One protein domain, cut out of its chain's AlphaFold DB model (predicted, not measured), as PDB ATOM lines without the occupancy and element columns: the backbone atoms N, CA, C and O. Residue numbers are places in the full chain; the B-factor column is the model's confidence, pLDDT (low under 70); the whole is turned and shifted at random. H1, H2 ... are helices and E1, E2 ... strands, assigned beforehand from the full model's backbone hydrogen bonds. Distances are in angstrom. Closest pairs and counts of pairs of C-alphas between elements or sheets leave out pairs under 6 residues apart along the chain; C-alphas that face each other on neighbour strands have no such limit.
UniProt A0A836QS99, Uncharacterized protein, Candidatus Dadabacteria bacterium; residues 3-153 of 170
ATOM      1  N   VAL A   3     -15.891 -37.772  -2.168       96.25
ATOM      2  CA  VAL A   3     -14.983 -37.468  -1.049       96.25
ATOM      3  C   VAL A   3     -15.714 -36.977   0.189       96.25
ATOM      4  O   VAL A   3     -15.297 -37.273   1.303       96.25
ATOM      5  N   PHE A   4     -16.819 -36.260   0.005       95.88
ATOM      6  CA  PHE A   4     -17.620 -35.720   1.090       95.88
ATOM      7  C   PHE A   4     -19.065 -35.565   0.626       95.88
ATOM      8  O   PHE A   4     -19.332 -35.364  -0.560       95.88
ATOM      9  N   TYR A   5     -19.995 -35.665   1.566       95.81
ATOM     10  CA  TYR A   5     -21.421 -35.582   1.305       95.81
ATOM     11  C   TYR A   5     -22.097 -34.750   2.387       95.81
ATOM     12  O   TYR A   5     -21.836 -34.955   3.572       95.81
ATOM     13  N   LYS A   6     -23.005 -33.860   1.983       94.38
ATOM     14  CA  LYS A   6     -23.942 -33.213   2.907       94.38
ATOM     15  C   LYS A   6     -25.311 -33.014   2.269       94.38
ATOM     16  O   LYS A   6     -25.416 -32.765   1.070       94.38
ATOM     17  N   ILE A   7     -26.350 -33.110   3.090       94.62
ATOM     18  CA  ILE A   7     -27.682 -32.600   2.761       94.62
ATOM     19  C   ILE A   7     -27.765 -31.165   3.256       94.62
ATOM     20  O   ILE A   7     -27.335 -30.875   4.373       94.62
ATOM     21  N   GLN A   8     -28.325 -30.291   2.430       95.50
ATOM     22  CA  GLN A   8     -28.687 -28.933   2.816       95.50
ATOM     23  C   GLN A   8     -30.100 -28.633   2.327       95.50
ATOM     24  O   GLN A   8     -30.503 -29.090   1.253       95.50
ATOM     25  N   TYR A   9     -30.836 -27.848   3.106       96.00
ATOM     26  CA  TYR A   9     -32.087 -27.251   2.656       96.00
ATOM     27  C   TYR A   9     -31.774 -25.826   2.233       96.00
ATOM     28  O   TYR A   9     -31.253 -25.042   3.021       96.00
ATOM     29  N   ILE A  10     -32.024 -25.510   0.970       95.12
ATOM     30  CA  ILE A  10     -31.670 -24.213   0.398       95.12
ATOM     31  C   ILE A  10     -32.957 -23.426   0.180       95.12
ATOM     32  O   ILE A  10     -33.862 -23.907  -0.503       95.12
ATOM     33  N   GLU A  11     -33.047 -22.242   0.776       95.50
ATOM     34  CA  GLU A  11     -34.162 -21.327   0.561       95.50
ATOM     35  C   GLU A  11     -33.936 -20.521  -0.711       95.50
ATOM     36  O   GLU A  11     -32.926 -19.829  -0.863       95.50
ATOM     37  N   TRP A  12     -34.909 -20.581  -1.609       94.44
ATOM     38  CA  TRP A  12     -34.897 -19.869  -2.875       94.44
ATOM     39  C   TRP A  12     -36.139 -18.997  -3.017       94.44
ATOM     40  O   TRP A  12     -37.252 -19.399  -2.667       94.44
ATOM     41  N   GLN A  13     -35.945 -17.819  -3.606       93.56
ATOM     42  CA  GLN A  13     -37.049 -17.053  -4.178       93.56
ATOM     43  C   GLN A  13     -37.552 -17.740  -5.449       93.56
ATOM     44  O   GLN A  13     -36.873 -18.596  -6.023       93.56
ATOM     45  N   GLU A  14     -38.743 -17.362  -5.911       88.81
ATOM     46  CA  GLU A  14     -39.231 -17.858  -7.193       88.81
ATOM     47  C   GLU A  14     -38.273 -17.560  -8.340       88.81
ATOM     48  O   GLU A  14     -37.583 -16.543  -8.367       88.81
ATOM     49  N   ARG A  15     -38.257 -18.457  -9.327       81.81
ATOM     50  CA  ARG A  15     -37.439 -18.259 -10.524       81.81
ATOM     51  C   ARG A  15     -37.849 -16.948 -11.203       81.81
ATOM     52  O   ARG A  15     -39.026 -16.736 -11.471       81.81
ATOM     53  N   GLY A  16     -36.868 -16.096 -11.499       79.94
ATOM     54  CA  GLY A  16     -37.093 -14.768 -12.083       79.94
ATOM     55  C   GLY A  16     -37.372 -13.667 -11.057       79.94
ATOM     56  O   GLY A  16     -37.371 -12.495 -11.422       79.94
ATOM     57  N   ALA A  17     -37.545 -14.012  -9.780       74.94
ATOM     58  CA  ALA A  17     -37.551 -13.060  -8.680       74.94
ATOM     59  C   ALA A  17     -36.164 -13.018  -8.010       74.94
ATOM     60  O   ALA A  17     -35.539 -14.050  -7.766       74.94
ATOM     61  N   GLY A  18     -35.682 -11.818  -7.681       78.06
ATOM     62  CA  GLY A  18     -34.467 -11.638  -6.883       78.06
ATOM     63  C   GLY A  18     -33.142 -11.713  -7.649       78.06
ATOM     64  O   GLY A  18     -33.076 -11.477  -8.851       78.06
ATOM     65  N   LYS A  19     -32.057 -11.994  -6.911       78.88
ATOM     66  CA  LYS A  19     -30.659 -11.903  -7.390       78.88
ATOM     67  C   LYS A  19     -30.096 -13.203  -7.985       78.88
ATOM     68  O   LYS A  19     -28.918 -13.245  -8.323       78.88
ATOM     69  N   GLY A  20     -30.893 -14.271  -8.060       81.44
ATOM     70  CA  GLY A  20     -30.427 -15.585  -8.528       81.44
ATOM     71  C   GLY A  20     -29.506 -16.330  -7.549       81.44
ATOM     72  O   GLY A  20     -28.836 -17.276  -7.946       81.44
ATOM     73  N   ALA A  21     -29.481 -15.923  -6.277       88.38
ATOM     74  CA  ALA A  21     -28.728 -16.572  -5.207       88.38
ATOM     75  C   ALA A  21     -29.682 -17.113  -4.124       88.38
ATOM     76  O   ALA A  21     -30.799 -16.596  -3.999       88.38
ATOM     77  N   PRO A  22     -29.260 -18.120  -3.336       91.94
ATOM     78  CA  PRO A  22     -30.013 -18.560  -2.169       91.94
ATOM     79  C   PRO A  22     -30.319 -17.400  -1.219       91.94
ATOM     80  O   PRO A  22     -29.465 -16.544  -0.987       91.94
ATOM     81  N   VAL A  23     -31.516 -17.406  -0.636       94.19
ATOM     82  CA  VAL A  23     -31.883 -16.506   0.469       94.19
ATOM     83  C   VAL A  23     -31.214 -16.977   1.755       94.19
ATOM     84  O   VAL A  23     -30.675 -16.170   2.505       94.19
ATOM     85  N   ASN A  24     -31.226 -18.292   1.982       95.00
ATOM     86  CA  ASN A  24     -30.598 -18.925   3.129       95.00
ATOM     87  C   ASN A  24     -30.186 -20.372   2.810       95.00
ATOM     88  O   ASN A  24     -30.728 -21.000   1.896       95.00
ATOM     89  N   ILE A  25     -29.227 -20.907   3.567       94.56
ATOM     90  CA  ILE A  25     -28.760 -22.291   3.458       94.56
ATOM     91  C   ILE A  25     -28.763 -22.912   4.852       94.56
ATOM     92  O   ILE A  25     -27.932 -22.570   5.688       94.56
ATOM     93  N   TYR A  26     -29.656 -23.873   5.059       95.69
ATOM     94  CA  TYR A  26     -29.761 -24.640   6.293       95.69
ATOM     95  C   TYR A  26     -28.903 -25.906   6.191       95.69
ATOM     96  O   TYR A  26     -29.057 -26.723   5.271       95.69
ATOM     97  N   ASN A  27     -27.978 -26.060   7.131       92.31
ATOM     98  CA  ASN A  27     -27.111 -27.217   7.296       92.31
ATOM     99  C   ASN A  27     -27.770 -28.296   8.164       92.31
ATOM    100  O   ASN A  27     -28.825 -28.112   8.767       92.31
ATOM    101  N   ALA A  28     -27.130 -29.464   8.220       86.25
ATOM    102  CA  ALA A  28     -27.554 -30.524   9.120       86.25
ATOM    103  C   ALA A  28     -27.442 -30.057  10.582       86.25
ATOM    104  O   ALA A  28     -26.360 -29.672  11.016       86.25
ATOM    105  N   GLY A  29     -28.546 -30.145  11.323       88.88
ATOM    106  CA  GLY A  29     -28.638 -29.707  12.719       88.88
ATOM    107  C   GLY A  29     -29.278 -28.331  12.909       88.88
ATOM    108  O   GLY A  29     -29.651 -28.018  14.033       88.88
ATOM    109  N   ASP A  30     -29.455 -27.553  11.838       94.75
ATOM    110  CA  ASP A  30     -30.168 -26.277  11.907       94.75
ATOM    111  C   ASP A  30     -31.680 -26.497  12.078       94.75
ATOM    112  O   ASP A  30     -32.243 -27.483  11.584       94.75
ATOM    113  N   ASP A  31     -32.357 -25.541  12.716       94.69
ATOM    114  CA  ASP A  31     -33.817 -25.512  12.792       94.69
ATOM    115  C   ASP A  31     -34.410 -25.158  11.423       94.69
ATOM    116  O   ASP A  31     -34.362 -24.016  10.957       94.69
ATOM    117  N   ILE A  32     -34.984 -26.164  10.761       94.12
ATOM    118  CA  ILE A  32     -35.599 -26.002   9.442       94.12
ATOM    119  C   ILE A  32     -37.006 -25.403   9.612       94.12
ATOM    120  O   ILE A  32     -37.828 -25.972  10.338       94.12
ATOM    121  N   PRO A  33     -37.337 -24.294   8.922       94.38
ATOM    122  CA  PRO A  33     -38.669 -23.709   8.990       94.38
ATOM    123  C   PRO A  33     -39.766 -24.674   8.524       94.38
ATOM    124  O   PRO A  33     -39.566 -25.500   7.632       94.38
ATOM    125  N   LYS A  34     -40.972 -24.523   9.082       95.50
ATOM    126  CA  LYS A  34     -42.143 -25.288   8.635       95.50
ATOM    127  C   LYS A  34     -42.543 -24.887   7.217       95.50
ATOM    128  O   LYS A  34     -42.605 -23.700   6.899       95.50
ATOM    129  N   THR A  35     -42.891 -25.882   6.410       96.88
ATOM    130  CA  THR A  35     -43.342 -25.689   5.032       96.88
ATOM    131  C   THR A  35     -44.712 -26.302   4.777       96.88
ATOM    132  O   THR A  35     -45.155 -27.212   5.481       96.88
ATOM    133  N   THR A  36     -45.380 -25.820   3.733       96.56
ATOM    134  CA  THR A  36     -46.571 -26.447   3.148       96.56
ATOM    135  C   THR A  36     -46.290 -26.848   1.702       96.56
ATOM    136  O   THR A  36     -45.604 -26.142   0.966       96.56
ATOM    137  N   ARG A  37     -46.783 -28.013   1.273       95.44
ATOM    138  CA  ARG A  37     -46.575 -28.498  -0.099       95.44
ATOM    139  C   ARG A  37     -47.539 -27.786  -1.050       95.44
ATOM    140  O   ARG A  37     -48.748 -27.833  -0.835       95.44
ATOM    141  N   ASP A  38     -47.020 -27.168  -2.108       92.62
ATOM    142  CA  ASP A  38     -47.851 -26.534  -3.140       92.62
ATOM    143  C   ASP A  38     -48.240 -27.488  -4.288       92.62
ATOM    144  O   ASP A  38     -47.801 -28.640  -4.365       92.62
ATOM    145  N   LYS A  39     -49.048 -26.986  -5.234       90.44
ATOM    146  CA  LYS A  39     -49.483 -27.733  -6.431       90.44
ATOM    147  C   LYS A  39     -48.324 -28.128  -7.363       90.44
ATOM    148  O   LYS A  39     -48.458 -29.072  -8.140       90.44
ATOM    149  N   ALA A  40     -47.189 -27.432  -7.289       86.50
ATOM    150  CA  ALA A  40     -45.974 -27.734  -8.043       86.50
ATOM    151  C   ALA A  40     -45.055 -28.734  -7.312       86.50
ATOM    152  O   ALA A  40     -43.982 -29.064  -7.816       86.50
ATOM    153  N   ASN A  41     -45.488 -29.274  -6.168       87.75
ATOM    154  CA  ASN A  41     -44.713 -30.130  -5.273       87.75
ATOM    155  C   ASN A  41     -43.486 -29.450  -4.636       87.75
ATOM    156  O   ASN A  41     -42.553 -30.140  -4.217       87.75
ATOM    157  N   LYS A  42     -43.483 -28.123  -4.509       91.44
ATOM    158  CA  LYS A  42     -42.462 -27.379  -3.761       91.44
ATOM    159  C   LYS A  42     -42.866 -27.228  -2.294       91.44
ATOM    160  O   LYS A  42     -44.049 -27.119  -1.977       91.44
ATOM    161  N   ASP A  43     -41.872 -27.223  -1.413       95.88
ATOM    162  CA  ASP A  43     -42.038 -26.968   0.019       95.88
ATOM    163  C   ASP A  43     -42.024 -25.454   0.274       95.88
ATOM    164  O   ASP A  43     -40.962 -24.835   0.250       95.88
ATOM    165  N   ARG A  44     -43.198 -24.842   0.471       96.25
ATOM    166  CA  ARG A  44     -43.378 -23.389   0.599       96.25
ATOM    167  C   ARG A  44     -43.277 -22.885   2.017       96.25
ATOM    168  O   ARG A  44     -43.881 -23.443   2.927       96.25
ATOM    169  N   LEU A  45     -42.575 -21.771   2.154       96.56
ATOM    170  CA  LEU A  45     -42.501 -20.973   3.366       96.56
ATOM    171  C   LEU A  45     -43.626 -19.933   3.397       96.56
ATOM    172  O   LEU A  45     -44.183 -19.561   2.363       96.56
ATOM    173  N   ALA A  46     -43.927 -19.418   4.591       94.81
ATOM    174  CA  ALA A  46     -44.953 -18.389   4.784       94.81
ATOM    175  C   ALA A  46     -44.658 -17.084   4.017       94.81
ATOM    176  O   ALA A  46     -45.581 -16.359   3.661       94.81
ATOM    177  N   ASN A  47     -43.383 -16.803   3.730       93.62
ATOM    178  CA  ASN A  47     -42.933 -15.644   2.951       93.62
ATOM    179  C   ASN A  47     -43.031 -15.848   1.419       93.62
ATOM    180  O   ASN A  47     -42.640 -14.958   0.669       93.62
ATOM    181  N   GLY A  48     -43.514 -17.003   0.943       92.56
ATOM    182  CA  GLY A  48     -43.638 -17.336  -0.483       92.56
ATOM    183  C   GLY A  48     -42.396 -17.979  -1.118       92.56
ATOM    184  O   GLY A  48     -42.499 -18.560  -2.204       92.56
ATOM    185  N   ASN A  49     -41.246 -17.958  -0.437       95.81
ATOM    186  CA  ASN A  49     -40.051 -18.687  -0.863       95.81
ATOM    187  C   ASN A  49     -40.283 -20.204  -0.779       95.81
ATOM    188  O   ASN A  49     -41.275 -20.684  -0.217       95.81
ATOM    189  N   TYR A  50     -39.368 -20.981  -1.352       95.56
ATOM    190  CA  TYR A  50     -39.399 -22.436  -1.234       95.56
ATOM    191  C   TYR A  50     -38.094 -22.995  -0.683       95.56
ATOM    192  O   TYR A  50     -37.012 -22.491  -0.985       95.56
ATOM    193  N   LEU A  51     -38.208 -24.070   0.098       95.94
ATOM    194  CA  LEU A  51     -37.075 -24.885   0.511       95.94
ATOM    195  C   LEU A  51     -36.829 -25.994  -0.512       95.94
ATOM    196  O   LEU A  51     -37.730 -26.750  -0.879       95.94
ATOM    197  N   GLU A  52     -35.584 -26.111  -0.957       94.81
ATOM    198  CA  GLU A  52     -35.124 -27.155  -1.863       94.81
ATOM    199  C   GLU A  52     -34.141 -28.075  -1.133       94.81
ATOM    200  O   GLU A  52     -33.027 -27.678  -0.784       94.81
ATOM    201  N   ASN A  53     -34.549 -29.327  -0.908       95.38
ATOM    202  CA  ASN A  53     -33.655 -30.357  -0.389       95.38
ATOM    203  C   ASN A  53     -32.599 -30.710  -1.447       95.38
ATOM    204  O   ASN A  53     -32.934 -31.216  -2.526       95.38
ATOM    205  N   THR A  54     -31.335 -30.462  -1.115       96.19
ATOM    206  CA  THR A  54     -30.198 -30.613  -2.020       96.19
ATOM    207  C   THR A  54     -29.159 -31.552  -1.422       96.19
ATOM    208  O   THR A  54     -28.608 -31.318  -0.346       96.19
ATOM    209  N   ALA A  55     -28.862 -32.619  -2.159       97.06
ATOM    210  CA  ALA A  55     -27.792 -33.550  -1.859       97.06
ATOM    211  C   ALA A  55     -26.498 -33.137  -2.557       97.06
ATOM    212  O   ALA A  55     -26.370 -33.255  -3.774       97.06
ATOM    213  N   ASN A  56     -25.530 -32.687  -1.769       96.31
ATOM    214  CA  ASN A  56     -24.265 -32.146  -2.238       96.31
ATOM    215  C   ASN A  56     -23.160 -33.197  -2.117       96.31
ATOM    216  O   ASN A  56     -22.706 -33.512  -1.014       96.31
ATOM    217  N   HIS A  57     -22.727 -33.731  -3.262       97.12
ATOM    218  CA  HIS A  57     -21.594 -34.648  -3.381       97.12
ATOM    219  C   HIS A  57     -20.351 -33.876  -3.804       97.12
ATOM    220  O   HIS A  57     -20.243 -33.430  -4.945       97.12
ATOM    221  N   TYR A  58     -19.384 -33.746  -2.906       97.06
ATOM    222  CA  TYR A  58     -18.063 -33.239  -3.254       97.06
ATOM    223  C   TYR A  58     -17.261 -34.389  -3.836       97.06
ATOM    224  O   TYR A  58     -17.148 -35.458  -3.224       97.06
ATOM    225  N   ILE A  59     -16.718 -34.178  -5.030       97.25
ATOM    226  CA  ILE A  59     -16.083 -35.233  -5.808       97.25
ATOM    227  C   ILE A  59     -14.723 -34.800  -6.346       97.25
ATOM    228  O   ILE A  59     -14.477 -33.625  -6.606       97.25
ATOM    229  N   VAL A  60     -13.864 -35.787  -6.579       97.25
ATOM    230  CA  VAL A  60     -12.724 -35.676  -7.491       97.25
ATOM    231  C   VAL A  60     -13.111 -36.319  -8.819       97.25
ATOM    232  O   VAL A  60     -13.481 -37.500  -8.863       97.25
ATOM    233  N   VAL A  61     -13.048 -35.549  -9.897       97.06
ATOM    234  CA  VAL A  61     -13.176 -36.019 -11.275       97.06
ATOM    235  C   VAL A  61     -11.809 -36.526 -11.719       97.06
ATOM    236  O   VAL A  61     -10.812 -35.812 -11.647       97.06
ATOM    237  N   LEU A  62     -11.756 -37.792 -12.130       95.62
ATOM    238  CA  LEU A  62     -10.521 -38.432 -12.574       95.62
ATOM    239  C   LEU A  62     -10.281 -38.150 -14.059       95.62
ATOM    240  O   LEU A  62     -11.217 -38.143 -14.854       95.62
ATOM    241  N   GLY A  63      -9.019 -37.953 -14.422       91.62
ATOM    242  CA  GLY A  63      -8.552 -37.672 -15.776       91.62
ATOM    243  C   GLY A  63      -7.029 -37.540 -15.774       91.62
ATOM    244  O   GLY A  63      -6.397 -37.849 -14.767       91.62
ATOM    245  N   LYS A  64      -6.437 -37.044 -16.872       90.50
ATOM    246  CA  LYS A  64      -4.983 -36.772 -16.938       90.50
ATOM    247  C   LYS A  64      -4.515 -35.861 -15.797       90.50
ATOM    248  O   LYS A  64      -3.468 -36.098 -15.213       90.50
ATOM    249  N   SER A  65      -5.340 -34.869 -15.467       91.75
ATOM    250  CA  SER A  65      -5.176 -33.994 -14.310       91.75
ATOM    251  C   SER A  65      -6.460 -34.060 -13.486       91.75
ATOM    252  O   SER A  65      -7.483 -33.546 -13.948       91.75
ATOM    253  N   PRO A  66      -6.461 -34.725 -12.317       94.50
ATOM    254  CA  PRO A  66      -7.641 -34.790 -11.466       94.50
ATOM    255  C   PRO A  66      -8.113 -33.397 -11.046       94.50
ATOM    256  O   PRO A  66      -7.306 -32.547 -10.668       94.50
ATOM    257  N   THR A  67      -9.422 -33.173 -11.075       95.44
ATOM    258  CA  THR A  67     -10.044 -31.908 -10.662       95.44
ATOM    259  C   THR A  67     -11.101 -32.150  -9.597       95.44
ATOM    260  O   THR A  67     -11.599 -33.261  -9.429       95.44
ATOM    261  N   THR A  68     -11.446 -31.118  -8.836       95.06
ATOM    262  CA  THR A  68     -12.508 -31.182  -7.826       95.06
ATOM    263  C   THR A  68     -13.796 -30.585  -8.368       95.06
ATOM    264  O   THR A  68     -13.752 -29.586  -9.083       95.06
ATOM    265  N   ALA A  69     -14.941 -31.135  -7.978       94.31
ATOM    266  CA  ALA A  69     -16.247 -30.581  -8.313       94.31
ATOM    267  C   ALA A  69     -17.238 -30.758  -7.158       94.31
ATOM    268  O   ALA A  69     -17.084 -31.645  -6.314       94.31
ATOM    269  N   LEU A  70     -18.273 -29.921  -7.151       94.25
ATOM    270  CA  LEU A  70     -19.486 -30.142  -6.378       94.25
ATOM    271  C   LEU A  70     -20.576 -30.629  -7.331       94.25
ATOM    272  O   LEU A  70     -20.897 -29.952  -8.304       94.25
ATOM    273  N   LEU A  71     -21.143 -31.794  -7.041       95.12
ATOM    274  CA  LEU A  71     -22.293 -32.339  -7.742       95.12
ATOM    275  C   LEU A  71     -23.525 -32.247  -6.840       95.12
ATOM    276  O   LEU A  71     -23.678 -33.024  -5.894       95.12
ATOM    277  N   SER A  72     -24.399 -31.294  -7.150       95.25
ATOM    278  CA  SER A  72     -25.658 -31.078  -6.441       95.25
ATOM    279  C   SER A  72     -26.782 -31.884  -7.091       95.25
ATOM    280  O   SER A  72     -27.043 -31.778  -8.287       95.25
ATOM    281  N   MET A  73     -27.460 -32.714  -6.301       96.06
ATOM    282  CA  MET A  73     -28.592 -33.533  -6.731       96.06
ATOM    283  C   MET A  73     -29.849 -33.125  -5.969       96.06
ATOM    284  O   MET A  73     -29.862 -33.106  -4.741       96.06
ATOM    285  N   LYS A  74     -30.928 -32.854  -6.699       93.50
ATOM    286  CA  LYS A  74     -32.215 -32.405  -6.158       93.50
ATOM    287  C   LYS A  74     -33.390 -33.110  -6.823       93.50
ATOM    288  O   LYS A  74     -33.218 -33.776  -7.845       93.50
ATOM    289  N   ALA A  75     -34.578 -32.973  -6.235       91.06
ATOM    290  CA  ALA A  75     -35.821 -33.563  -6.736       91.06
ATOM    291  C   ALA A  75     -35.654 -35.053  -7.116       91.06
ATOM    292  O   ALA A  75     -35.318 -35.877  -6.265       91.06
ATOM    293  N   THR A  76     -35.834 -35.412  -8.392       90.50
ATOM    294  CA  THR A  76     -35.731 -36.799  -8.885       90.50
ATOM    295  C   THR A  76     -34.336 -37.406  -8.693       90.50
ATOM    296  O   THR A  76     -34.215 -38.616  -8.491       90.50
ATOM    297  N   GLN A  77     -33.285 -36.580  -8.656       95.12
ATOM    298  CA  GLN A  77     -31.902 -37.027  -8.459       95.12
ATOM    299  C   GLN A  77     -31.584 -37.384  -6.997       95.12
ATOM    300  O   GLN A  77     -30.580 -38.050  -6.739       95.12
ATOM    301  N   LEU A  78     -32.448 -37.037  -6.032       96.19
ATOM    302  CA  LEU A  78     -32.279 -37.456  -4.631       96.19
ATOM    303  C   LEU A  78     -32.299 -38.985  -4.493       96.19
ATOM    304  O   LEU A  78     -31.565 -39.545  -3.678       96.19
ATOM    305  N   LYS A  79     -33.083 -39.680  -5.331       95.56
ATOM    306  CA  LYS A  79     -33.107 -41.150  -5.365       95.56
ATOM    307  C   LYS A  79     -31.761 -41.720  -5.822       95.56
ATOM    308  O   LYS A  79     -31.259 -42.655  -5.199       95.56
ATOM    309  N   THR A  80     -31.161 -41.140  -6.862       97.06
ATOM    310  CA  THR A  80     -29.822 -41.519  -7.340       97.06
ATOM    311  C   THR A  80     -28.765 -41.261  -6.269       97.06
ATOM    312  O   THR A  80     -27.983 -42.161  -5.961       97.06
ATOM    313  N   SER A  81     -28.789 -40.083  -5.639       97.81
ATOM    314  CA  SER A  81     -27.903 -39.734  -4.522       97.81
ATOM    315  C   SER A  81     -27.983 -40.760  -3.383       97.81
ATOM    316  O   SER A  81     -26.961 -41.296  -2.948       97.81
ATOM    317  N   LYS A  82     -29.202 -41.115  -2.949       97.62
ATOM    318  CA  LYS A  82     -29.421 -42.118  -1.897       97.62
ATOM    319  C   LYS A  82     -28.878 -43.489  -2.297       97.62
ATOM    320  O   LYS A  82     -28.173 -44.103  -1.503       97.62
ATOM    321  N   LYS A  83     -29.150 -43.946  -3.527       97.44
ATOM    322  CA  LYS A  83     -28.603 -45.207  -4.061       97.44
ATOM    323  C   LYS A  83     -27.073 -45.195  -4.030       97.44
ATOM    324  O   LYS A  83     -26.470 -46.179  -3.612       97.44
ATOM    325  N   TRP A  84     -26.447 -44.089  -4.427       98.06
ATOM    326  CA  TRP A  84     -24.992 -43.959  -4.405       98.06
ATOM    327  C   TRP A  84     -24.415 -44.034  -2.990       98.06
ATOM    328  O   TRP A  84     -23.480 -44.800  -2.753       98.06
ATOM    329  N   ASN A  85     -25.029 -43.342  -2.030       97.44
ATOM    330  CA  ASN A  85     -24.652 -43.440  -0.620       97.44
ATOM    331  C   ASN A  85     -24.813 -44.859  -0.069       97.44
ATOM    332  O   ASN A  85     -23.919 -45.353   0.614       97.44
ATOM    333  N   SER A  86     -25.903 -45.548  -0.411       97.12
ATOM    334  CA  SER A  86     -26.101 -46.948  -0.025       97.12
ATOM    335  C   SER A  86     -25.029 -47.869  -0.609       97.12
ATOM    336  O   SER A  86     -24.534 -48.733   0.110       97.12
ATOM    337  N   MET A  87     -24.616 -47.662  -1.868       96.81
ATOM    338  CA  MET A  87     -23.498 -48.411  -2.458       96.81
ATOM    339  C   MET A  87     -22.203 -48.192  -1.670       96.81
ATOM    340  O   MET A  87     -21.524 -49.162  -1.363       96.81
ATOM    341  N   MET A  88     -21.878 -46.948  -1.301       96.69
ATOM    342  CA  MET A  88     -20.677 -46.642  -0.511       96.69
ATOM    343  C   MET A  88     -20.710 -47.284   0.883       96.69
ATOM    344  O   MET A  88     -19.739 -47.914   1.294       96.69
ATOM    345  N   LEU A  89     -21.830 -47.160   1.601       95.44
ATOM    346  CA  LEU A  89     -21.989 -47.714   2.952       95.44
ATOM    347  C   LEU A  89     -21.976 -49.250   2.974       95.44
ATOM    348  O   LEU A  89     -21.560 -49.850   3.969       95.44
ATOM    349  N   GLY A  90     -22.417 -49.881   1.883       95.88
ATOM    350  CA  GLY A  90     -22.421 -51.334   1.718       95.88
ATOM    351  C   GLY A  90     -21.032 -51.949   1.530       95.88
ATOM    352  O   GLY A  90     -20.883 -53.158   1.685       95.88
ATOM    353  N   ILE A  91     -20.005 -51.148   1.234       96.25
ATOM    354  CA  ILE A  91     -18.646 -51.654   1.046       96.25
ATOM    355  C   ILE A  91     -18.064 -52.093   2.391       96.25
ATOM    356  O   ILE A  91     -18.082 -51.349   3.376       96.25
ATOM    357  N   LYS A  92     -17.491 -53.300   2.401       96.25
ATOM    358  CA  LYS A  92     -16.721 -53.855   3.515       96.25
ATOM    359  C   LYS A  92     -15.340 -54.271   3.023       96.25
ATOM    360  O   LYS A  92     -15.220 -54.923   1.991       96.25
ATOM    361  N   MET A  93     -14.305 -53.877   3.756       94.00
ATOM    362  CA  MET A  93     -12.914 -54.254   3.499       94.00
ATOM    363  C   MET A  93     -12.337 -54.953   4.727       94.00
ATOM    364  O   MET A  93     -12.661 -54.587   5.855       94.00
ATOM    365  N   GLN A  94     -11.473 -55.944   4.512       94.81
ATOM    366  CA  GLN A  94     -10.754 -56.605   5.598       94.81
ATOM    367  C   GLN A  94      -9.615 -55.703   6.081       94.81
ATOM    368  O   GLN A  94      -8.715 -55.359   5.314       94.81
ATOM    369  N   GLY A  95      -9.661 -55.306   7.349       92.31
ATOM    370  CA  GLY A  95      -8.594 -54.583   8.034       92.31
ATOM    371  C   GLY A  95      -7.903 -55.450   9.083       92.31
ATOM    372  O   GLY A  95      -8.272 -56.602   9.310       92.31
ATOM    373  N   LYS A  96      -6.919 -54.866   9.776       92.81
ATOM    374  CA  LYS A  96      -6.207 -55.533  10.882       92.81
ATOM    375  C   LYS A  96      -7.144 -55.958  12.024       92.81
ATOM    376  O   LYS A  96      -6.896 -56.976  12.651       92.81
ATOM    377  N   ASN A  97      -8.233 -55.212  12.239       93.69
ATOM    378  CA  ASN A  97      -9.212 -55.438  13.309       93.69
ATOM    379  C   ASN A  97     -10.524 -56.066  12.792       93.69
ATOM    380  O   ASN A  97     -11.571 -55.905  13.414       93.69
ATOM    381  N   GLY A  98     -10.489 -56.733  11.633       95.31
ATOM    382  CA  GLY A  98     -11.669 -57.312  10.986       95.31
ATOM    383  C   GLY A  98     -12.286 -56.414   9.912       95.31
ATOM    384  O   GLY A  98     -11.641 -55.501   9.388       95.31
ATOM    385  N   LEU A  99     -13.533 -56.710   9.545       95.81
ATOM    386  CA  LEU A  99     -14.249 -55.994   8.492       95.81
ATOM    387  C   LEU A  99     -14.588 -54.565   8.926       95.81
ATOM    388  O   LEU A  99     -15.174 -54.345   9.983       95.81
ATOM    389  N   PHE A 100     -14.298 -53.594   8.065       95.50
ATOM    390  CA  PHE A 100     -14.660 -52.194   8.274       95.50
ATOM    391  C   PHE A 100     -15.272 -51.588   7.009       95.50
ATOM    392  O   PHE A 100     -15.059 -52.080   5.899       95.50
ATOM    393  N   THR A 101     -16.041 -50.509   7.173       96.00
ATOM    394  CA  THR A 101     -16.488 -49.685   6.042       96.00
ATOM    395  C   THR A 101     -15.396 -48.667   5.728       96.00
ATOM    396  O   THR A 101     -15.052 -47.867   6.603       96.00
ATOM    397  N   PRO A 102     -14.809 -48.696   4.521       95.88
ATOM    398  CA  PRO A 102     -13.744 -47.773   4.169       95.88
ATOM    399  C   PRO A 102     -14.284 -46.349   3.958       95.88
ATOM    400  O   PRO A 102     -15.487 -46.163   3.766       95.88
ATOM    401  N   PRO A 103     -13.408 -45.326   3.949       95.38
ATOM    402  CA  PRO A 103     -13.824 -43.969   3.608       95.38
ATOM    403  C   PRO A 103     -14.454 -43.909   2.208       95.38
ATOM    404  O   PRO A 103     -14.117 -44.706   1.327       95.38
ATOM    405  N   THR A 104     -15.328 -42.929   1.973       94.56
ATOM    406  CA  THR A 104     -16.053 -42.738   0.697       94.56
ATOM    407  C   THR A 104     -15.118 -42.635  -0.512       94.56
ATOM    408  O   THR A 104     -15.407 -43.183  -1.575       94.56
ATOM    409  N   TYR A 105     -13.937 -42.040  -0.328       96.44
ATOM    410  CA  TYR A 105     -12.897 -41.903  -1.350       96.44
ATOM    411  C   TYR A 105     -12.035 -43.163  -1.564       96.44
ATOM    412  O   TYR A 105     -10.996 -43.102  -2.216       96.44
ATOM    413  N   SER A 106     -12.438 -44.319  -1.033       96.56
ATOM    414  CA  SER A 106     -11.751 -45.601  -1.262       96.56
ATOM    415  C   SER A 106     -12.051 -46.234  -2.622       96.56
ATOM    416  O   SER A 106     -11.298 -47.102  -3.059       96.56
ATOM    417  N   HIS A 107     -13.137 -45.825  -3.284       97.19
ATOM    418  CA  HIS A 107     -13.628 -46.454  -4.508       97.19
ATOM    419  C   HIS A 107     -13.892 -45.449  -5.632       97.19
ATOM    420  O   HIS A 107     -14.267 -44.291  -5.426       97.19
ATOM    421  N   ILE A 108     -13.707 -45.933  -6.857       97.75
ATOM    422  CA  ILE A 108     -13.986 -45.228  -8.100       97.75
ATOM    423  C   ILE A 108     -15.390 -45.605  -8.568       97.75
ATOM    424  O   ILE A 108     -15.795 -46.768  -8.522       97.75
ATOM    425  N   TYR A 109     -16.118 -44.601  -9.048       98.06
ATOM    426  CA  TYR A 109     -17.462 -44.730  -9.596       98.06
ATOM    427  C   TYR A 109     -17.509 -44.076 -10.972       98.06
ATOM    428  O   TYR A 109     -16.848 -43.057 -11.195       98.06
ATOM    429  N   LYS A 110     -18.312 -44.651 -11.866       97.25
ATOM    430  CA  LYS A 110     -18.633 -44.092 -13.175       97.25
ATOM    431  C   LYS A 110     -20.019 -43.467 -13.110       97.25
ATOM    432  O   LYS A 110     -20.980 -44.121 -12.708       97.25
ATOM    433  N   LEU A 111     -20.094 -42.202 -13.507       96.81
ATOM    434  CA  LEU A 111     -21.337 -41.454 -13.645       96.81
ATOM    435  C   LEU A 111     -21.643 -41.312 -15.135       96.81
ATOM    436  O   LEU A 111     -20.755 -40.962 -15.915       96.81
ATOM    437  N   LYS A 112     -22.882 -41.597 -15.530       96.25
ATOM    438  CA  LYS A 112     -23.364 -41.421 -16.904       96.25
ATOM    439  C   LYS A 112     -24.650 -40.602 -16.890       96.25
ATOM    440  O   LYS A 112     -25.507 -40.827 -16.039       96.25
ATOM    441  N   THR A 113     -24.799 -39.692 -17.849       95.81
ATOM    442  CA  THR A 113     -26.073 -39.022 -18.115       95.81
ATOM    443  C   THR A 113     -27.035 -39.986 -18.805       95.81
ATOM    444  O   THR A 113     -26.694 -40.627 -19.803       95.81
ATOM    445  N   VAL A 114     -28.245 -40.098 -18.276       95.44
ATOM    446  CA  VAL A 114     -29.311 -40.942 -18.821       95.44
ATOM    447  C   VAL A 114     -30.583 -40.120 -18.965       95.44
ATOM    448  O   VAL A 114     -30.891 -39.303 -18.097       95.44
ATOM    449  N   GLN A 115     -31.311 -40.315 -20.062       95.56
ATOM    450  CA  GLN A 115     -32.617 -39.688 -20.228       95.56
ATOM    451  C   GLN A 115     -33.621 -40.371 -19.293       95.56
ATOM    452  O   GLN A 115     -33.663 -41.597 -19.181       95.56
ATOM    453  N   GLN A 116     -34.403 -39.560 -18.599       91.56
ATOM    454  CA  GLN A 116     -35.507 -39.961 -17.741       91.56
ATOM    455  C   GLN A 116     -36.785 -39.334 -18.293       91.56
ATOM    456  O   GLN A 116     -36.742 -38.251 -18.878       91.56
ATOM    457  N   SER A 117     -37.915 -40.009 -18.114       92.06
ATOM    458  CA  SER A 117     -39.215 -39.520 -18.560       92.06
ATOM    459  C   SER A 117     -40.318 -39.867 -17.566       92.06
ATOM    460  O   SER A 117     -40.230 -40.848 -16.822       92.06
ATOM    461  N   ASN A 118     -41.347 -39.029 -17.535       87.69
ATOM    462  CA  ASN A 118     -42.644 -39.294 -16.915       87.69
ATOM    463  C   ASN A 118     -43.733 -38.510 -17.670       87.69
ATOM    464  O   ASN A 118     -43.448 -37.848 -18.669       87.69
ATOM    465  N   ASP A 119     -44.959 -38.511 -17.147       90.12
ATOM    466  CA  ASP A 119     -46.102 -37.795 -17.736       90.12
ATOM    467  C   ASP A 119     -45.910 -36.266 -17.827       90.12
ATOM    468  O   ASP A 119     -46.681 -35.579 -18.490       90.12
ATOM    469  N   LYS A 120     -44.892 -35.708 -17.157       85.69
ATOM    470  CA  LYS A 120     -44.562 -34.274 -17.142       85.69
ATOM    471  C   LYS A 120     -43.411 -33.904 -18.083       85.69
ATOM    472  O   LYS A 120     -43.039 -32.733 -18.129       85.69
ATOM    473  N   GLY A 121     -42.838 -34.865 -18.811       91.12
ATOM    474  CA  GLY A 121     -41.803 -34.625 -19.817       91.12
ATOM    475  C   GLY A 121     -40.558 -35.492 -19.642       91.12
ATOM    476  O   GLY A 121     -40.574 -36.517 -18.960       91.12
ATOM    477  N   THR A 122     -39.464 -35.073 -20.284       92.75
ATOM    478  CA  THR A 122     -38.171 -35.768 -20.232       92.75
ATOM    479  C   THR A 122     -37.063 -34.843 -19.743       92.75
ATOM    480  O   THR A 122     -37.095 -33.640 -19.989       92.75
ATOM    481  N   TRP A 123     -36.095 -35.393 -19.018       92.12
ATOM    482  CA  TRP A 123     -34.924 -34.672 -18.514       92.12
ATOM    483  C   TRP A 123     -33.727 -35.619 -18.443       92.12
ATOM    484  O   TRP A 123     -33.881 -36.838 -18.499       92.12
ATOM    485  N   PHE A 124     -32.520 -35.078 -18.292       93.56
ATOM    486  CA  PHE A 124     -31.334 -35.893 -18.045       93.56
ATOM    487  C   PHE A 124     -31.072 -36.027 -16.546       93.56
ATOM    488  O   PHE A 124     -31.154 -35.061 -15.790       93.56
ATOM    489  N   GLY A 125     -30.760 -37.245 -16.120       94.06
ATOM    490  CA  GLY A 125     -30.322 -37.564 -14.768       94.06
ATOM    491  C   GLY A 125     -29.019 -38.354 -14.768       94.06
ATOM    492  O   GLY A 125     -28.480 -38.697 -15.819       94.06
ATOM    493  N   TRP A 126     -28.529 -38.668 -13.577       95.88
ATOM    494  CA  TRP A 126     -27.343 -39.485 -13.373       95.88
ATOM    495  C   TRP A 126     -27.713 -40.948 -13.139       95.88
ATOM    496  O   TRP A 126     -28.586 -41.264 -12.324       95.88
ATOM    497  N   ASP A 127     -26.978 -41.835 -13.798       95.44
ATOM    498  CA  ASP A 127     -26.794 -43.216 -13.373       95.44
ATOM    499  C   ASP A 127     -25.381 -43.393 -12.806       95.44
ATOM    500  O   ASP A 127     -24.411 -42.835 -13.330       95.44
ATOM    501  N   VAL A 128     -25.276 -44.148 -11.712       97.19
ATOM    502  CA  VAL A 128     -24.031 -44.340 -10.963       97.19
ATOM    503  C   VAL A 128     -23.745 -45.827 -10.836       97.19
ATOM    504  O   VAL A 128     -24.573 -46.580 -10.321       97.19
ATOM    505  N   SER A 129     -22.543 -46.232 -11.240       97.44
ATOM    506  CA  SER A 129     -22.037 -47.597 -11.083       97.44
ATOM    507  C   SER A 129     -20.650 -47.603 -10.441       97.44
ATOM    508  O   SER A 129     -19.842 -46.692 -10.640       97.44
ATOM    509  N   GLN A 130     -20.377 -48.619  -9.626       96.88
ATOM    510  CA  GLN A 130     -19.073 -48.814  -8.998       96.88
ATOM    511  C   GLN A 130     -18.094 -49.423 -10.007       96.88
ATOM    512  O   GLN A 130     -18.423 -50.392 -10.682       96.88
ATOM    513  N   VAL A 131     -16.887 -48.862 -10.086       97.25
ATOM    514  CA  VAL A 131     -15.790 -49.392 -10.911       97.25
ATOM    515  C   VAL A 131     -14.911 -50.329 -10.085       97.25
ATOM    516  O   VAL A 131     -14.558 -51.409 -10.542       97.25
ATOM    517  N   GLY A 132     -14.557 -49.933  -8.860       96.88
ATOM    518  CA  GLY A 132     -13.690 -50.728  -7.988       96.88
ATOM    519  C   GLY A 132     -12.873 -49.873  -7.018       96.88
ATOM    520  O   GLY A 132     -13.055 -48.653  -6.983       96.88
ATOM    521  N   PRO A 133     -12.001 -50.493  -6.208       96.94
ATOM    522  CA  PRO A 133     -11.152 -49.776  -5.263       96.94
ATOM    523  C   PRO A 133     -10.106 -48.918  -5.986       96.94
ATOM    524  O   PRO A 133      -9.647 -49.251  -7.083       96.94
ATOM    525  N   VAL A 134      -9.705 -47.817  -5.352       96.19
ATOM    526  CA  VAL A 134      -8.595 -46.975  -5.818       96.19
ATOM    527  C   VAL A 134      -7.289 -47.759  -5.694       96.19
ATOM    528  O   VAL A 134      -6.974 -48.276  -4.626       96.19
ATOM    529  N   LYS A 135      -6.526 -47.838  -6.789       94.69
ATOM    530  CA  LYS A 135      -5.243 -48.560  -6.837       94.69
ATOM    531  C   LYS A 135      -4.032 -47.637  -6.713       94.69
ATOM    532  O   LYS A 135      -2.990 -48.042  -6.212       94.69
ATOM    533  N   GLU A 136      -4.168 -46.394  -7.164       94.94
ATOM    534  CA  GLU A 136      -3.075 -45.427  -7.202       94.94
ATOM    535  C   GLU A 136      -3.046 -44.581  -5.927       94.94
ATOM    536  O   GLU A 136      -3.995 -43.853  -5.621       94.94
ATOM    537  N   LYS A 137      -1.922 -44.629  -5.203       94.94
ATOM    538  CA  LYS A 137      -1.737 -43.862  -3.963       94.94
ATOM    539  C   LYS A 137      -1.890 -42.354  -4.183       94.94
ATOM    540  O   LYS A 137      -2.523 -41.691  -3.373       94.94
ATOM    541  N   ALA A 138      -1.372 -41.826  -5.294       94.62
ATOM    542  CA  ALA A 138      -1.472 -40.403  -5.617       94.62
ATOM    543  C   ALA A 138      -2.935 -39.938  -5.742       94.62
ATOM    544  O   ALA A 138      -3.320 -38.923  -5.166       94.62
ATOM    545  N   VAL A 139      -3.776 -40.719  -6.429       94.69
ATOM    546  CA  VAL A 139      -5.214 -40.436  -6.570       94.69
ATOM    547  C   VAL A 139      -5.917 -40.479  -5.212       94.69
ATOM    548  O   VAL A 139      -6.730 -39.605  -4.901       94.69
ATOM    549  N   TYR A 140      -5.581 -41.473  -4.386       96.56
ATOM    550  CA  TYR A 140      -6.117 -41.588  -3.032       96.56
ATOM    551  C   TYR A 140      -5.746 -40.378  -2.163       96.56
ATOM    552  O   TYR A 140      -6.612 -39.817  -1.491       96.56
ATOM    553  N   ASP A 141      -4.484 -39.947  -2.202       96.62
ATOM    554  CA  ASP A 141      -3.987 -38.825  -1.403       96.62
ATOM    555  C   ASP A 141      -4.647 -37.499  -1.812       96.62
ATOM    556  O   ASP A 141      -5.067 -36.737  -0.937       96.62
ATOM    557  N   ILE A 142      -4.836 -37.256  -3.116       95.81
ATOM    558  CA  ILE A 142      -5.586 -36.093  -3.627       95.81
ATOM    559  C   ILE A 142      -7.011 -36.085  -3.060       95.81
ATOM    560  O   ILE A 142      -7.473 -35.073  -2.525       95.81
ATOM    561  N   ALA A 143      -7.706 -37.221  -3.144       96.88
ATOM    562  CA  ALA A 143      -9.082 -37.336  -2.678       96.88
ATOM    563  C   ALA A 143      -9.197 -37.175  -1.154       96.88
ATOM    564  O   ALA A 143     -10.081 -36.460  -0.678       96.88
ATOM    565  N   LYS A 144      -8.273 -37.769  -0.391       96.94
ATOM    566  CA  LYS A 144      -8.195 -37.634   1.070       96.94
ATOM    567  C   LYS A 144      -7.916 -36.193   1.498       96.94
ATOM    568  O   LYS A 144      -8.537 -35.697   2.442       96.94
ATOM    569  N   HIS A 145      -6.993 -35.519   0.818       96.31
ATOM    570  CA  HIS A 145      -6.675 -34.124   1.093       96.31
ATOM    571  C   HIS A 145      -7.895 -33.232   0.838       96.31
ATOM    572  O   HIS A 145      -8.267 -32.433   1.698       96.31
ATOM    573  N   PHE A 146      -8.585 -33.427  -0.290       96.19
ATOM    574  CA  PHE A 146      -9.807 -32.684  -0.585       96.19
ATOM    575  C   PHE A 146     -10.921 -32.965   0.436       96.19
ATOM    576  O   PHE A 146     -11.502 -32.016   0.958       96.19
ATOM    577  N   ALA A 147     -11.158 -34.232   0.801       95.81
ATOM    578  CA  ALA A 147     -12.125 -34.607   1.840       95.81
ATOM    579  C   ALA A 147     -11.864 -33.865   3.161       95.81
ATOM    580  O   ALA A 147     -12.784 -33.322   3.771       95.81
ATOM    581  N   THR A 148     -10.591 -33.806   3.567       95.81
ATOM    582  CA  THR A 148     -10.158 -33.143   4.802       95.81
ATOM    583  C   THR A 148     -10.477 -31.650   4.759       95.81
ATOM    584  O   THR A 148     -11.101 -31.134   5.684       95.81
ATOM    585  N   ARG A 149     -10.119 -30.961   3.671       94.94
ATOM    586  CA  ARG A 149     -10.392 -29.524   3.508       94.94
ATOM    587  C   ARG A 149     -11.886 -29.209   3.513       94.94
ATOM    588  O   ARG A 149     -12.311 -28.286   4.200       94.94
ATOM    589  N   VAL A 150     -12.692 -30.009   2.807       93.12
ATOM    590  CA  VAL A 150     -14.155 -29.844   2.794       93.12
ATOM    591  C   VAL A 150     -14.741 -30.058   4.192       93.12
ATOM    592  O   VAL A 150     -15.547 -29.246   4.635       93.12
ATOM    593  N   SER A 151     -14.305 -31.094   4.922       90.88
ATOM    594  CA  SER A 151     -14.798 -31.365   6.284       90.88
ATOM    595  C   SER A 151     -14.470 -30.263   7.297       90.88
ATOM    596  O   SER A 151     -15.207 -30.090   8.263       90.88
ATOM    597  N   LYS A 152     -13.396 -29.500   7.062       92.94
ATOM    598  CA  LYS A 152     -12.993 -28.346   7.876       92.94
ATOM    599  C   LYS A 152     -13.692 -27.041   7.481       92.94
ATOM    600  O   LYS A 152     -13.441 -26.018   8.103       92.94
ATOM    601  N   GLY A 153     -14.527 -27.055   6.440       87.56
ATOM    602  CA  GLY A 153     -15.191 -25.853   5.931       87.56
ATOM    603  C   GLY A 153     -14.300 -24.946   5.076       87.56
ATOM    604  O   GLY A 153     -14.731 -23.870   4.692       87.56
TER     605      GLY A 153
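This is residues 3 to 153 of the 170 residues of an uncharacterized protein of Candidatus Dadabacteria bacterium (UniProt A0A836QS99). A strongly twisted antiparallel sheet of four strands has a helix on each face, H1 on one and H2 on the other, and a long two-stranded hairpin, E7 and E8, runs alongside H1 with E8 nearer to it. The small hairpin E5 and E6 lies beyond the last residues of H1, and long loops, residues 13 to 23 and 27 to 49, lie toward the opposite end of the length. The printed part has 151 residues, with named elements in the order E1 E2 E3 E4 H1 E5 E6 E7 E8 H2; the four-stranded sheet has the order E2 E1 E3 E4. The class is mixed, helices and strands; the whole is only just loose, close to compact, with a radius of gyration of the C-alphas of 18.1 A and spans of 54 by 36 by 32 A.

E1, residues 3 to 12, bends by 54 degrees at residue 9 and is antiparallel to E3, residues 50 to 61, with N 6 and O 56 3.0 A apart. E2, residues 24 to 26, forms a hairpin with E1, with N 11 and O 24 2.9 A apart. E4, residues 67 to 74, forms a hairpin with E3, with N 57 and O 71 2.9 A apart. H1, residues 77 to 89, is on this sheet at a height of 10.3 A and runs slantwise to the strands, at 48 degrees to E3 on the local plane; the closest C-alphas of H1 and E3 are those of Leu 78 and Ala 55, 6.6 A apart. E5, residues 93 to 95, and E6, residues 98 to 100, form a hairpin, with N 95 and O 98 2.8 A apart. E7, residues 107 to 118, bends by 55 degrees at residue 115 and forms a hairpin with E8, residues 121 to 133, with N 112 and O 127 3.0 A apart. The closest C-alphas of H1 and E8 are those of Gln 77 and Gly 125, 6.5 A apart. H2, residues 137 to 151, is on the four-stranded sheet on the opposite face from H1, at a height of 7.1 A; the closest C-alphas of H2 and E1 are those of Ala 147 and Val 3, 5.0 A apart. H1 and H2 are apart. In H1 and H2 every O i to N i+4 pair is within hydrogen-bond range.

E1 begins at C-alpha 3 (-14.983, -37.468, -1.049) and is 26.6 A long from first to last C-alpha. E3 is 31.2 A long, E4 22.6 A and H1 18.5 A. E7 is 32.4 A long, and E8 37.2 A. H2 is 20.8 A long and ends at C-alpha 151 (-14.798, -31.365, 6.284).

The two C-alphas farthest apart, those of Ala 17 and Lys 96, are 56.3 A from each other. The printed part has no cut. The links E1 to E2 and E2 to E3 are long, with 11 and 23 residues. The mean pLDDT of the printed part is 94.1, and no printed residue is under 70.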